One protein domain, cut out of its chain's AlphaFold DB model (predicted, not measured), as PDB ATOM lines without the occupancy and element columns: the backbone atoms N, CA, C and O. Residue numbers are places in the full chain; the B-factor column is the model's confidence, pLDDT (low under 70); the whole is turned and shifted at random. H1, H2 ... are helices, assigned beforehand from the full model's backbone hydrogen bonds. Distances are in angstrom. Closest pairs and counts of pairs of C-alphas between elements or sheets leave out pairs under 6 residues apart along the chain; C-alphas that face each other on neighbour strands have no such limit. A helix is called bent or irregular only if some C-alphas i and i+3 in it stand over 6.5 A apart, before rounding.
ATOM      1  N   LEU A  69     198.187 120.115 132.371       59.31
ATOM      2  CA  LEU A  69     196.766 120.418 132.587       59.31
ATOM      3  C   LEU A  69     196.525 121.489 133.671       59.31
ATOM      4  O   LEU A  69     195.476 122.129 133.654       59.31
ATOM      5  N   GLN A  70     197.481 121.752 134.572       59.34
ATOM      6  CA  GLN A  70     197.386 122.877 135.518       59.34
ATOM      7  C   GLN A  70     197.442 124.237 134.799       59.34
ATOM      8  O   GLN A  70     196.887 125.211 135.300       59.34
ATOM      9  N   SER A  71     198.036 124.298 133.601       58.94
ATOM     10  CA  SER A  71     198.009 125.486 132.737       58.94
ATOM     11  C   SER A  71     196.691 125.658 131.965       58.94
ATOM     12  O   SER A  71     196.513 126.696 131.335       58.94
ATOM     13  N   LEU A  72     195.795 124.661 131.983       62.47
ATOM     14  CA  LEU A  72     194.533 124.659 131.230       62.47
ATOM     15  C   LEU A  72     193.301 124.750 132.147       62.47
ATOM     16  O   LEU A  72     192.369 125.487 131.853       62.47
ATOM     17  N   PHE A  73     193.313 124.036 133.278       65.12
ATOM     18  CA  PHE A  73     192.231 124.033 134.275       65.12
ATOM     19  C   PHE A  73     192.510 124.929 135.496       65.12
ATOM     20  O   PHE A  73     191.679 125.022 136.400       65.12
ATOM     21  N   GLY A  74     193.680 125.576 135.554       73.44
ATOM     22  CA  GLY A  74     194.086 126.423 136.675       73.44
ATOM     23  C   GLY A  74     194.199 125.660 138.000       73.44
ATOM     24  O   GLY A  74     194.558 124.481 138.046       73.44
ATOM     25  N   ASN A  75     193.895 126.338 139.110       79.00
ATOM     26  CA  ASN A  75     193.872 125.733 140.441       79.00
ATOM     27  C   ASN A  75     192.420 125.510 140.912       79.00
ATOM     28  O   ASN A  75     191.770 126.480 141.284       79.00
ATOM     29  N   PRO A  76     191.920 124.261 141.003       80.38
ATOM     30  CA  PRO A  76     190.562 123.967 141.472       80.38
ATOM     31  C   PRO A  76     190.410 123.930 143.009       80.38
ATOM     32  O   PRO A  76     189.354 123.552 143.505       80.38
ATOM     33  N   THR A  77     191.431 124.308 143.796       83.12
ATOM     34  CA  THR A  77     191.281 124.424 145.266       83.12
ATOM     35  C   THR A  77     190.228 125.470 145.671       83.12
ATOM     36  O   THR A  77     189.370 125.125 146.480       83.12
ATOM     37  N   PRO A  78     190.232 126.719 145.150       84.38
ATOM     38  CA  PRO A  78     189.341 127.763 145.655       84.38
ATOM     39  C   PRO A  78     187.862 127.456 145.411       84.38
ATOM     40  O   PRO A  78     187.056 127.685 146.300       84.38
ATOM     41  N   ILE A  79     187.497 126.863 144.267       84.38
ATOM     42  CA  ILE A  79     186.096 126.496 143.987       84.38
ATOM     43  C   ILE A  79     185.579 125.384 144.919       84.38
ATOM     44  O   ILE A  79     184.415 125.409 145.312       84.38
ATOM     45  N   ALA A  80     186.446 124.458 145.350       85.75
ATOM     46  CA  ALA A  80     186.097 123.468 146.370       85.75
ATOM     47  C   ALA A  80     185.933 124.098 147.767       85.75
ATOM     48  O   ALA A  80     185.013 123.729 148.494       85.75
ATOM     49  N   ILE A  81     186.788 125.066 148.127       87.69
ATOM     50  CA  ILE A  81     186.683 125.808 149.395       87.69
ATOM     51  C   ILE A  81     185.415 126.671 149.417       87.69
ATOM     52  O   ILE A  81     184.669 126.607 150.385       87.69
ATOM     53  N   VAL A  82     185.107 127.396 148.338       87.88
ATOM     54  CA  VAL A  82     183.871 128.193 148.231       87.88
ATOM     55  C   VAL A  82     182.626 127.302 148.307       87.88
ATOM     56  O   VAL A  82     181.668 127.669 148.977       87.88
ATOM     57  N   GLY A  83     182.637 126.110 147.696       85.75
ATOM     58  CA  GLY A  83     181.549 125.134 147.855       85.75
ATOM     59  C   GLY A  83     181.340 124.704 149.315       85.75
ATOM     60  O   GLY A  83     180.213 124.693 149.807       85.75
ATOM     61  N   PHE A  84     182.430 124.429 150.034       87.38
ATOM     62  CA  PHE A  84     182.407 124.095 151.460       87.38
ATOM     63  C   PHE A  84     181.889 125.259 152.323       87.38
ATOM     64  O   PHE A  84     180.924 125.104 153.070       87.38
ATOM     65  N   GLU A  85     182.479 126.444 152.182       90.19
ATOM     66  CA  GLU A  85     182.202 127.622 153.011       90.19
ATOM     67  C   GLU A  85     180.780 128.172 152.801       90.19
ATOM     68  O   GLU A  85     180.077 128.450 153.774       90.19
ATOM     69  N   MET A  86     180.299 128.208 151.553       86.88
ATOM     70  CA  MET A  86     178.920 128.603 151.227       86.88
ATOM     71  C   MET A  86     177.870 127.578 151.683       86.88
ATOM     72  O   MET A  86     176.710 127.946 151.853       86.88
ATOM     73  N   SER A  87     178.247 126.312 151.904       87.62
ATOM     74  CA  SER A  87     177.357 125.316 152.524       87.62
ATOM     75  C   SER A  87     177.324 125.422 154.056       87.62
ATOM     76  O   SER A  87     176.275 125.203 154.662       87.62
ATOM     77  N   LEU A  88     178.437 125.831 154.680       88.31
ATOM     78  CA  LEU A  88     178.553 126.010 156.131       88.31
ATOM     79  C   LEU A  88     177.880 127.284 156.643       88.31
ATOM     80  O   LEU A  88     177.133 127.209 157.616       88.31
ATOM     81  N   MET A  89     178.128 128.433 156.004       88.25
ATOM     82  CA  MET A  89     177.604 129.744 156.422       88.25
ATOM     83  C   MET A  89     176.107 129.749 156.786       88.25
ATOM     84  O   MET A  89     175.767 130.195 157.881       88.25
ATOM     85  N   PRO A  90     175.186 129.240 155.945       85.56
ATOM     86  CA  PRO A  90     173.771 129.263 156.292       85.56
ATOM     87  C   PRO A  90     173.434 128.281 157.429       85.56
ATOM     88  O   PRO A  90     172.522 128.555 158.208       85.56
ATOM     89  N   ILE A  91     174.160 127.163 157.577       86.12
ATOM     90  CA  ILE A  91     173.959 126.214 158.687       86.12
ATOM     91  C   ILE A  91     174.404 126.833 160.011       86.12
ATOM     92  O   ILE A  91     173.671 126.746 160.994       86.12
ATOM     93  N   THR A  92     175.570 127.481 160.060       87.88
ATOM     94  CA  THR A  92     176.036 128.132 161.294       87.88
ATOM     95  C   THR A  92     175.113 129.282 161.690       87.88
ATOM     96  O   THR A  92     174.799 129.412 162.868       87.88
ATOM     97  N   MET A  93     174.577 130.045 160.729       86.75
ATOM     98  CA  MET A  93     173.545 131.058 160.994       86.75
ATOM     99  C   MET A  93     172.260 130.458 161.591       86.75
ATOM    100  O   MET A  93     171.734 131.030 162.547       86.75
ATOM    101  N   GLN A  94     171.781 129.308 161.094       84.88
ATOM    102  CA  GLN A  94     170.628 128.607 161.682       84.88
ATOM    103  C   GLN A  94     170.921 128.097 163.101       84.88
ATOM    104  O   GLN A  94     170.147 128.366 164.017       84.88
ATOM    105  N   LEU A  95     172.048 127.402 163.304       83.94
ATOM    106  CA  LEU A  95     172.433 126.829 164.604       83.94
ATOM    107  C   LEU A  95     172.694 127.899 165.678       83.94
ATOM    108  O   LEU A  95     172.470 127.647 166.858       83.94
ATOM    109  N   LEU A  96     173.140 129.093 165.277       86.94
ATOM    110  CA  LEU A  96     173.306 130.257 166.155       86.94
ATOM    111  C   LEU A  96     172.019 131.090 166.310       86.94
ATOM    112  O   LEU A  96     172.029 132.088 167.030       86.94
ATOM    113  N   GLY A  97     170.926 130.739 165.619       84.12
ATOM    114  CA  GLY A  97     169.672 131.501 165.623       84.12
ATOM    115  C   GLY A  97     169.810 132.940 165.103       84.12
ATOM    116  O   GLY A  97     169.013 133.805 165.472       84.12
ATOM    117  N   TRP A  98     170.823 133.227 164.280       85.19
ATOM    118  CA  TRP A  98     171.203 134.585 163.871       85.19
ATOM    119  C   TRP A  98     170.029 135.299 163.185       85.19
ATOM    120  O   TRP A  98     169.466 134.782 162.227       85.19
ATOM    121  N   HIS A  99     169.637 136.485 163.667       80.31
ATOM    122  CA  HIS A  99     168.440 137.211 163.190       80.31
ATOM    123  C   HIS A  99     167.121 136.399 163.229       80.31
ATOM    124  O   HIS A  99     166.180 136.698 162.499       80.31
ATOM    125  N   GLY A 100     167.025 135.378 164.086       77.06
ATOM    126  CA  GLY A 100     165.860 134.492 164.139       77.06
ATOM    127  C   GLY A 100     165.878 133.379 163.087       77.06
ATOM    128  O   GLY A 100     164.845 132.762 162.851       77.06
ATOM    129  N   ALA A 101     167.033 133.067 162.486       75.38
ATOM    130  CA  ALA A 101     167.200 131.997 161.497       75.38
ATOM    131  C   ALA A 101     166.960 130.559 162.023       75.38
ATOM    132  O   ALA A 101     167.261 129.602 161.317       75.38
ATOM    133  N   GLY A 102     166.381 130.369 163.213       66.75
ATOM    134  CA  GLY A 102     165.994 129.064 163.774       66.75
ATOM    135  C   GLY A 102     164.777 128.413 163.094       66.75
ATOM    136  O   GLY A 102     163.930 127.839 163.770       66.75
ATOM    137  N   GLY A 103     164.647 128.554 161.772       70.50
ATOM    138  CA  GLY A 103     163.622 127.881 160.974       70.50
ATOM    139  C   GLY A 103     163.932 126.396 160.753       70.50
ATOM    140  O   GLY A 103     164.970 125.893 161.179       70.50
ATOM    141  N   SER A 104     163.047 125.687 160.042       73.12
ATOM    142  CA  SER A 104     163.283 124.282 159.677       73.12
ATOM    143  C   SER A 104     164.629 124.114 158.954       73.12
ATOM    144  O   SER A 104     164.971 124.889 158.055       73.12
ATOM    145  N   ARG A 105     165.387 123.070 159.314       70.38
ATOM    146  CA  ARG A 105     166.710 122.775 158.728       70.38
ATOM    147  C   ARG A 105     166.678 122.654 157.205       70.38
ATOM    148  O   ARG A 105     167.629 123.030 156.520       70.38
ATOM    149  N   THR A 106     165.554 122.192 156.665       76.62
ATOM    150  CA  THR A 106     165.324 122.011 155.226       76.62
ATOM    151  C   THR A 106     165.393 123.315 154.430       76.62
ATOM    152  O   THR A 106     165.718 123.270 153.244       76.62
ATOM    153  N   THR A 107     165.214 124.481 155.065       78.56
ATOM    154  CA  THR A 107     165.395 125.802 154.432       78.56
ATOM    155  C   THR A 107     166.779 125.965 153.785       78.56
ATOM    156  O   THR A 107     166.901 126.642 152.768       78.56
ATOM    157  N   ASN A 108     167.810 125.291 154.308       81.94
ATOM    158  CA  ASN A 108     169.172 125.328 153.767       81.94
ATOM    159  C   ASN A 108     169.503 124.190 152.784       81.94
ATOM    160  O   ASN A 108     170.608 124.169 152.238       81.94
ATOM    161  N   ASN A 109     168.600 123.227 152.561       82.62
ATOM    162  CA  ASN A 109     168.931 121.978 151.864       82.62
ATOM    163  C   ASN A 109     169.430 122.222 150.422       82.62
ATOM    164  O   ASN A 109     170.438 121.660 149.997       82.62
ATOM    165  N   ALA A 110     168.808 123.156 149.695       81.81
ATOM    166  CA  ALA A 110     169.267 123.545 148.360       81.81
ATOM    167  C   ALA A 110     170.722 124.062 148.360       81.81
ATOM    168  O   ALA A 110     171.515 123.687 147.494       81.81
ATOM    169  N   THR A 111     171.101 124.871 149.353       82.12
ATOM    170  CA  THR A 111     172.457 125.421 149.499       82.12
ATOM    171  C   THR A 111     173.467 124.325 149.844       82.12
ATOM    172  O   THR A 111     174.533 124.253 149.231       82.12
ATOM    173  N   VAL A 112     173.106 123.421 150.760       84.75
ATOM    174  CA  VAL A 112     173.901 122.238 151.136       84.75
ATOM    175  C   VAL A 112     174.208 121.360 149.929       84.75
ATOM    176  O   VAL A 112     175.360 120.998 149.697       84.75
ATOM    177  N   VAL A 113     173.195 121.038 149.128       84.38
ATOM    178  CA  VAL A 113     173.346 120.127 147.990       84.38
ATOM    179  C   VAL A 113     174.114 120.799 146.850       84.38
ATOM    180  O   VAL A 113     175.064 120.220 146.324       84.38
ATOM    181  N   MET A 114     173.781 122.037 146.483       81.62
ATOM    182  CA  MET A 114     174.417 122.688 145.330       81.62
ATOM    183  C   MET A 114     175.855 123.149 145.626       81.62
ATOM    184  O   MET A 114     176.748 122.931 144.804       81.62
ATOM    185  N   TYR A 115     176.126 123.715 146.805       79.38
ATOM    186  CA  TYR A 115     177.477 124.168 147.162       79.38
ATOM    187  C   TYR A 115     178.309 123.047 147.804       79.38
ATOM    188  O   TYR A 115     179.406 122.745 147.327       79.38
ATOM    189  N   GLY A 116     177.764 122.366 148.815       80.50
ATOM    190  CA  GLY A 116     178.466 121.311 149.550       80.50
ATOM    191  C   GLY A 116     178.625 120.006 148.764       80.50
ATOM    192  O   GLY A 116     179.666 119.359 148.877       80.50
ATOM    193  N   ALA A 117     177.650 119.624 147.923       81.56
ATOM    194  CA  ALA A 117     177.734 118.383 147.146       81.56
ATOM    195  C   ALA A 117     178.163 118.567 145.675       81.56
ATOM    196  O   ALA A 117     179.018 117.808 145.209       81.56
ATOM    197  N   VAL A 118     177.628 119.544 144.927       83.88
ATOM    198  CA  VAL A 118     177.939 119.705 143.484       83.88
ATOM    199  C   VAL A 118     179.240 120.481 143.241       83.88
ATOM    200  O   VAL A 118     180.118 119.980 142.535       83.88
ATOM    201  N   LEU A 119     179.433 121.658 143.845       83.31
ATOM    202  CA  LEU A 119     180.661 122.447 143.634       83.31
ATOM    203  C   LEU A 119     181.919 121.753 144.190       83.31
ATOM    204  O   LEU A 119     182.954 121.724 143.516       83.31
ATOM    205  N   MET A 120     181.821 121.088 145.348       86.00
ATOM    206  CA  MET A 120     182.914 120.244 145.857       86.00
ATOM    207  C   MET A 120     183.154 118.984 144.999       86.00
ATOM    208  O   MET A 120     184.296 118.532 144.912       86.00
ATOM    209  N   TRP A 121     182.132 118.446 144.308       85.81
ATOM    210  CA  TRP A 121     182.308 117.365 143.318       85.81
ATOM    211  C   TRP A 121     183.256 117.806 142.200       85.81
ATOM    212  O   TRP A 121     184.210 117.097 141.882       85.81
ATOM    213  N   ILE A 122     183.002 118.988 141.634       85.94
ATOM    214  CA  ILE A 122     183.761 119.547 140.510       85.94
ATOM    215  C   ILE A 122     185.199 119.847 140.949       85.94
ATOM    216  O   ILE A 122     186.147 119.353 140.339       85.94
ATOM    217  N   GLY A 123     185.381 120.589 142.047       83.81
ATOM    218  CA  GLY A 123     186.714 120.931 142.550       83.81
ATOM    219  C   GLY A 123     187.556 119.706 142.937       83.81
ATOM    220  O   GLY A 123     188.745 119.646 142.612       83.81
ATOM    221  N   GLY A 124     186.940 118.693 143.558       84.44
ATOM    222  CA  GLY A 124     187.587 117.419 143.877       84.44
ATOM    223  C   GLY A 124     187.983 116.620 142.630       84.44
ATOM    224  O   GLY A 124     189.135 116.201 142.512       84.44
ATOM    225  N   LEU A 125     187.073 116.451 141.665       85.31
ATOM    226  CA  LEU A 125     187.349 115.692 140.440       85.31
ATOM    227  C   LEU A 125     188.447 116.354 139.592       85.31
ATOM    228  O   LEU A 125     189.338 115.668 139.090       85.31
ATOM    229  N   LEU A 126     188.463 117.688 139.503       82.88
ATOM    230  CA  LEU A 126     189.557 118.407 138.845       82.88
ATOM    231  C   LEU A 126     190.895 118.222 139.591       82.88
ATOM    232  O   LEU A 126     191.933 118.150 138.938       82.88
ATOM    233  N   LYS A 127     190.923 118.063 140.927       82.50
ATOM    234  CA  LYS A 127     192.163 117.693 141.650       82.50
ATOM    235  C   LYS A 127     192.668 116.291 141.313       82.50
ATOM    236  O   LYS A 127     193.884 116.117 141.225       82.50
ATOM    237  N   PHE A 128     191.770 115.335 141.081       82.44
ATOM    238  CA  PHE A 128     192.133 113.997 140.612       82.44
ATOM    239  C   PHE A 128     192.771 114.051 139.213       82.44
ATOM    240  O   PHE A 128     193.880 113.552 139.028       82.44
ATOM    241  N   VAL A 129     192.151 114.766 138.266       79.31
ATOM    242  CA  VAL A 129     192.683 114.993 136.902       79.31
ATOM    243  C   VAL A 129     194.027 115.748 136.905       79.31
ATOM    244  O   VAL A 129     194.870 115.544 136.033       79.31
ATOM    245  N   LEU A 130     194.269 116.592 137.911       76.56
ATOM    246  CA  LEU A 130     195.542 117.291 138.127       76.56
ATOM    247  C   LEU A 130     196.609 116.455 138.862       76.56
ATOM    248  O   LEU A 130     197.673 116.991 139.182       76.56
ATOM    249  N   GLY A 131     196.340 115.174 139.139       76.94
ATOM    250  CA  GLY A 131     197.282 114.242 139.766       76.94
ATOM    251  C   GLY A 131     197.529 114.488 141.257       76.94
ATOM    252  O   GLY A 131     198.579 114.104 141.768       76.94
ATOM    253  N   ASN A 132     196.609 115.156 141.967       80.69
ATOM    254  CA  ASN A 132     196.779 115.493 143.383       80.69
ATOM    255  C   ASN A 132     195.740 114.781 144.266       80.69
ATOM    256  O   ASN A 132     194.660 115.304 144.549       80.69
ATOM    257  N   THR A 133     196.092 113.571 144.704       83.50
ATOM    258  CA  THR A 133     195.199 112.631 145.398       83.50
ATOM    259  C   THR A 133     194.740 113.112 146.775       83.50
ATOM    260  O   THR A 133     193.593 112.878 147.139       83.50
ATOM    261  N   PHE A 134     195.587 113.815 147.538       86.56
ATOM    262  CA  PHE A 134     195.246 114.277 148.893       86.56
ATOM    263  C   PHE A 134     194.013 115.209 148.928       86.56
ATOM    264  O   PHE A 134     193.021 114.842 149.559       86.56
ATOM    265  N   PRO A 135     193.989 116.362 148.225       84.38
ATOM    266  CA  PRO A 135     192.810 117.220 148.197       84.38
ATOM    267  C   PRO A 135     191.634 116.579 147.448       84.38
ATOM    268  O   PRO A 135     190.497 116.905 147.763       84.38
ATOM    269  N   PHE A 136     191.862 115.653 146.504       87.44
ATOM    270  CA  PHE A 136     190.766 114.865 145.930       87.44
ATOM    271  C   PHE A 136     190.047 114.046 147.011       87.44
ATOM    272  O   PHE A 136     188.833 114.173 147.138       87.44
ATOM    273  N   VAL A 137     190.777 113.268 147.821       89.38
ATOM    274  CA  VAL A 137     190.188 112.460 148.903       89.38
ATOM    275  C   VAL A 137     189.501 113.351 149.938       89.38
ATOM    276  O   VAL A 137     188.353 113.088 150.279       89.38
ATOM    277  N   VAL A 138     190.153 114.435 150.381       90.62
ATOM    278  CA  VAL A 138     189.575 115.385 151.351       90.62
ATOM    279  C   VAL A 138     188.280 116.009 150.824       90.62
ATOM    280  O   VAL A 138     187.265 115.997 151.519       90.62
ATOM    281  N   PHE A 139     188.266 116.532 149.594       88.50
ATOM    282  CA  PHE A 139     187.045 117.123 149.048       88.50
ATOM    283  C   PHE A 139     185.975 116.065 148.761       88.50
ATOM    284  O   PHE A 139     184.805 116.342 148.996       88.50
ATOM    285  N   ALA A 140     186.338 114.849 148.336       89.25
ATOM    286  CA  ALA A 140     185.385 113.766 148.099       89.25
ATOM    287  C   ALA A 140     184.694 113.276 149.384       89.25
ATOM    288  O   ALA A 140     183.488 113.022 149.350       89.25
ATOM    289  N   THR A 141     185.398 113.172 150.519       90.56
ATOM    290  CA  THR A 141     184.789 112.740 151.792       90.56
ATOM    291  C   THR A 141     183.856 113.806 152.368       90.56
ATOM    292  O   THR A 141     182.691 113.497 152.620       90.56
ATOM    293  N   PHE A 142     184.297 115.066 152.484       89.00
ATOM    294  CA  PHE A 142     183.436 116.167 152.946       89.00
ATOM    295  C   PHE A 142     182.203 116.360 152.048       89.00
ATOM    296  O   PHE A 142     181.089 116.507 152.544       89.00
ATOM    297  N   ARG A 143     182.375 116.272 150.725       87.25
ATOM    298  CA  ARG A 143     181.279 116.309 149.747       87.25
ATOM    299  C   ARG A 143     180.296 115.144 149.901       87.25
ATOM    300  O   ARG A 143     179.096 115.327 149.709       87.25
ATOM    301  N   SER A 144     180.783 113.947 150.225       89.12
ATOM    302  CA  SER A 144     179.922 112.775 150.441       89.12
ATOM    303  C   SER A 144     179.091 112.919 151.717       89.12
ATOM    304  O   SER A 144     177.904 112.607 151.702       89.12
ATOM    305  N   PHE A 145     179.678 113.485 152.779       89.31
ATOM    306  CA  PHE A 145     178.948 113.895 153.980       89.31
ATOM    307  C   PHE A 145     177.856 114.931 153.660       89.31
ATOM    308  O   PHE A 145     176.702 114.714 154.020       89.31
ATOM    309  N   TRP A 146     178.170 116.005 152.922       87.31
ATOM    310  CA  TRP A 146     177.168 117.018 152.557       87.31
ATOM    311  C   TRP A 146     176.044 116.473 151.669       87.31
ATOM    312  O   TRP A 146     174.885 116.834 151.863       87.31
ATOM    313  N   GLY A 147     176.363 115.569 150.738       87.31
ATOM    314  CA  GLY A 147     175.365 114.872 149.925       87.31
ATOM    315  C   GLY A 147     174.425 113.998 150.761       87.31
ATOM    316  O   GLY A 147     173.214 114.049 150.559       87.31
ATOM    317  N   ALA A 148     174.961 113.248 151.730       87.62
ATOM    318  CA  ALA A 148     174.158 112.445 152.651       87.62
ATOM    319  C   ALA A 148     173.281 113.321 153.565       87.62
ATOM    320  O   ALA A 148     172.086 113.071 153.682       87.62
ATOM    321  N   TYR A 149     173.846 114.387 154.145       86.69
ATOM    322  CA  TYR A 149     173.125 115.323 155.014       86.69
ATOM    323  C   TYR A 149     171.972 116.032 154.279       86.69
ATOM    324  O   TYR A 149     170.844 116.063 154.775       86.69
ATOM    325  N   GLY A 150     172.207 116.526 153.057       85.81
ATOM    326  CA  GLY A 150     171.140 117.081 152.219       85.81
ATOM    327  C   GLY A 150     170.076 116.040 151.845       85.81
ATOM    328  O   GLY A 150     168.879 116.325 151.902       85.81
ATOM    329  N   GLY A 151     170.499 114.803 151.555       85.44
ATOM    330  CA  GLY A 151     169.605 113.661 151.344       85.44
ATOM    331  C   GLY A 151     168.680 113.398 152.536       85.44
ATOM    332  O   GLY A 151     167.477 113.251 152.336       85.44
ATOM    333  N   THR A 152     169.192 113.456 153.773       84.44
ATOM    334  CA  THR A 152     168.368 113.261 154.986       84.44
ATOM    335  C   THR A 152     167.297 114.331 155.222       84.44
ATOM    336  O   THR A 152     166.408 114.147 156.048       84.44
ATOM    337  N   LEU A 153     167.346 115.440 154.477       82.44
ATOM    338  CA  LEU A 153     166.383 116.542 154.535       82.44
ATOM    339  C   LEU A 153     165.459 116.595 153.297       82.44
ATOM    340  O   LEU A 153     164.733 117.576 153.122       82.44
ATOM    341  N   MET A 154     165.491 115.594 152.404       83.88
ATOM    342  CA  MET A 154     164.583 115.498 151.248       83.88
ATOM    343  C   MET A 154     163.484 114.450 151.482       83.88
ATOM    344  O   MET A 154     163.813 113.300 151.772       83.88
ATOM    345  N   PRO A 155     162.194 114.777 151.254       78.31
ATOM    346  CA  PRO A 155     161.100 113.805 151.367       78.31
ATOM    347  C   PRO A 155     161.279 112.559 150.493       78.31
ATOM    348  O   PRO A 155     160.945 111.462 150.916       78.31
ATOM    349  N   ALA A 156     161.891 112.707 149.313       81.25
ATOM    350  CA  ALA A 156     162.098 111.627 148.343       81.25
ATOM    351  C   ALA A 156     163.058 110.496 148.788       81.25
ATOM    352  O   ALA A 156     163.276 109.565 148.016       81.25
ATOM    353  N   PHE A 157     163.650 110.576 149.986       81.62
ATOM    354  CA  PHE A 157     164.443 109.490 150.578       81.62
ATOM    355  C   PHE A 157     163.816 108.883 151.845       81.62
ATOM    356  O   PHE A 157     164.415 107.969 152.402       81.62
ATOM    357  N   GLU A 158     162.676 109.393 152.336       80.69
ATOM    358  CA  GLU A 158     161.896 108.872 153.491       80.69
ATOM    359  C   GLU A 158     162.665 108.759 154.843       80.69
ATOM    360  O   GLU A 158     162.108 108.433 155.888       80.69
ATOM    361  N   THR A 159     163.953 109.114 154.876       80.31
ATOM    362  CA  THR A 159     164.857 108.932 156.032       80.31
ATOM    363  C   THR A 159     164.484 109.676 157.319       80.31
ATOM    364  O   THR A 159     164.961 109.281 158.382       80.31
ATOM    365  N   PHE A 160     163.667 110.734 157.256       76.69
ATOM    366  CA  PHE A 160     163.219 111.470 158.446       76.69
ATOM    367  C   PHE A 160     161.874 110.981 159.004       76.69
ATOM    368  O   PHE A 160     161.488 111.394 160.098       76.69
ATOM    369  N   GLU A 161     161.145 110.117 158.290       77.06
ATOM    370  CA  GLU A 161     159.786 109.718 158.686       77.06
ATOM    371  C   GLU A 161     159.777 108.888 159.979       77.06
ATOM    372  O   GLU A 161     158.859 108.997 160.788       77.06
ATOM    373  N   SER A 162     160.858 108.149 160.242       76.81
ATOM    374  CA  SER A 162     161.100 107.411 161.490       76.81
ATOM    375  C   SER A 162     161.239 108.294 162.740       76.81
ATOM    376  O   SER A 162     161.185 107.772 163.854       76.81
ATOM    377  N   PHE A 163     161.396 109.612 162.576       77.25
ATOM    378  CA  PHE A 163     161.455 110.595 163.664       77.25
ATOM    379  C   PHE A 163     160.136 111.373 163.838       77.25
ATOM    380  O   PHE A 163     160.059 112.280 164.667       77.25
ATOM    381  N   ALA A 164     159.091 111.055 163.064       80.81
ATOM    382  CA  ALA A 164     157.806 111.736 163.150       80.81
ATOM    383  C   ALA A 164     157.038 111.373 164.431       80.81
ATOM    384  O   ALA A 164     156.818 110.205 164.745       80.81
ATOM    385  N   THR A 165     156.581 112.395 165.156       76.75
ATOM    386  CA  THR A 165     155.784 112.245 166.385       76.75
ATOM    387  C   THR A 165     154.277 112.103 166.140       76.75
ATOM    388  O   THR A 165     153.545 111.772 167.071       76.75
ATOM    389  N   ASP A 166     153.814 112.302 164.903       77.69
ATOM    390  CA  ASP A 166     152.451 112.007 164.444       77.69
ATOM    391  C   ASP A 166     152.515 111.056 163.232       77.69
ATOM    392  O   ASP A 166     153.045 111.455 162.189       77.69
ATOM    393  N   PRO A 167     151.958 109.829 163.318       69.62
ATOM    394  CA  PRO A 167     151.894 108.883 162.198       69.62
ATOM    395  C   PRO A 167     151.183 109.408 160.941       69.62
ATOM    396  O   PRO A 167     151.368 108.853 159.863       69.62
ATOM    397  N   ASN A 168     150.365 110.458 161.066       76.12
ATOM    398  CA  ASN A 168     149.614 111.065 159.962       76.12
ATOM    399  C   ASN A 168     150.354 112.257 159.322       76.12
ATOM    400  O   ASN A 168     149.891 112.802 158.320       76.12
ATOM    401  N   SER A 169     151.487 112.677 159.895       74.75
ATOM    402  CA  SER A 169     152.269 113.837 159.463       74.75
ATOM    403  C   SER A 169     153.764 113.531 159.577       74.75
ATOM    404  O   SER A 169     154.454 113.966 160.506       74.75
ATOM    405  N   THR A 170     154.296 112.795 158.598       73.44
ATOM    406  CA  THR A 170     155.718 112.408 158.561       73.44
ATOM    407  C   THR A 170     156.661 113.613 158.461       73.44
ATOM    408  O   THR A 170     157.767 113.592 159.002       73.44
ATOM    409  N   ALA A 171     156.176 114.728 157.903       72.38
ATOM    410  CA  ALA A 171     156.837 116.035 157.916       72.38
ATOM    411  C   ALA A 171     157.207 116.537 159.329       72.38
ATOM    412  O   ALA A 171     158.116 117.351 159.466       72.38
ATOM    413  N   THR A 172     156.560 116.037 160.388       71.56
ATOM    414  CA  THR A 172     156.895 116.393 161.779       71.56
ATOM    415  C   THR A 172     158.284 115.881 162.186       71.56
ATOM    416  O   THR A 172     158.964 116.534 162.975       71.56
ATOM    417  N   GLY A 173     158.769 114.779 161.594       70.69
ATOM    418  CA  GLY A 173     160.128 114.266 161.833       70.69
ATOM    419  C   GLY A 173     161.230 115.220 161.355       70.69
ATOM    420  O   GLY A 173     162.316 115.267 161.927       70.69
ATOM    421  N   LEU A 174     160.908 116.087 160.392       72.69
ATOM    422  CA  LEU A 174     161.774 117.154 159.877       72.69
ATOM    423  C   LEU A 174     162.003 118.303 160.887       72.69
ATOM    424  O   LEU A 174     162.819 119.192 160.634       72.69
ATOM    425  N   LEU A 175     161.271 118.301 162.008       70.56
ATOM    426  CA  LEU A 175     161.437 119.211 163.150       70.56
ATOM    427  C   LEU A 175     162.091 118.529 164.368       70.56
ATOM    428  O   LEU A 175     162.442 119.218 165.322       70.56
ATOM    429  N   ALA A 176     162.237 117.200 164.347       62.56
ATOM    430  CA  ALA A 176     162.809 116.401 165.435       62.56
ATOM    431  C   ALA A 176     164.313 116.101 165.259       62.56
ATOM    432  O   ALA A 176     164.948 115.602 166.190       62.56
TER     433      ALA A 176
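What this domain is: This is residues 69 to 176 of the 177 residues of the protein "Protein alcS" of Cercospora zeina (UniProt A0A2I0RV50). Three long helices, H2, H3 and H4, form an elongated up-and-down bundle, in which H3 packs on both H2 and H4 while these two nearly meet. The short helix H1 lies at one end of the bundle, and beyond the other end the unnamed stretch of residues 152 to 169 leads away from H4 and then to the short helix H5. The printed part has 108 residues with five named helices, in the order H1, H2, H3, H4, H5 along the chain, and no named strand; the class is all helix, with 73 residues in the helices. The whole is loose, with a radius of gyration of the C-alphas of 16.6 A, and its C-alphas span 56 by 31 by 18 A along the three main axes.

How they stand to each other: The longest helix is H3, residues 105 to 129, which has a kink of 29 degrees near residue 112. H3 is irregular, with C-alphas 107 and 110 lying 7.5 A apart, and its line is a rough one. H2, residues 77 to 95, touches H3, and the closest C-alphas of the two, those of Gly 83 and Tyr 115, are 4.2 A apart. H2 and H3 form a helical hairpin, running opposite ways at a shallow tilt of 16 degrees. H2 is irregular too, but only just: C-alphas 87 and 90 are 6.53 A apart, and its line is also a rough one. H4, residues 133 to 151, touches H3, with the closest C-alphas, those of Gly 124 and Phe 136, 4.6 A apart. H3 and H4 form a second helical hairpin, opposite ways at a shallow tilt of 23 degrees. H2 and H4 are close but not clearly touching, their closest C-alphas being those of Ala 80 and Phe 139 at 7.0 A. They run the same way at a shallow tilt of 33 degrees, only just short of steep. H2, H3 and H4 are an up-and-down bundle, each helix running against the one before it in the chain. H5, residues 170 to 175, only just touches H3, with 3 pairs of C-alphas within 8 A, and H3 touches H5 with residues 105 to 106 alone. The closest C-alphas of H3 and H5, those of Arg 105 and Leu 174, are 7.6 A apart, and the lines of the two helices are about perpendicular at 79 degrees. H1, residues 70 to 73, is close to H3 but not clearly touching it, with the closest C-alphas, those of Phe 73 and Leu 126, 7.7 A apart. H5 is apart from H1, H2 and H4. Every O i to N i+4 pair is within hydrogen-bond range in H4, against 13 of 15 in H2, 15 of 21 in H3 and 0 of 2 in H5, where 3 of 3 O i to N i+3 pairs are within range; H1 is too short for an O i to N i+4 pair.

Where its parts are: H3 runs 34.8 A from C-alpha 105 at (166.710, 122.775, 158.728) to C-alpha 129 at (192.683, 114.993, 136.902). H2, residues 77 to 95, is 27.1 A long from first to last C-alpha, and H4, residues 133 to 151, is 26.3 A long. H1, residues 70 to 73, begins with C-alpha 70 at (197.386, 122.877, 135.518) and is 5.4 A long. H5, residues 170 to 175, is 10.0 A long and ends with C-alpha 175 at (161.437, 119.211, 163.150).

The domain as a whole: The two C-alphas farthest apart are those of Ser 71 and Asn 168, at 57.4 A. The printed part has no cut. The link from H4 to H5, 18 residues, is long; those from H1 to H2 and from H3 to H4 are tight, and that from H2 to H3 is short. The mean pLDDT of the printed part is 80.9, and it is under 70 at residues 69 to 73, 102, 167 and 176.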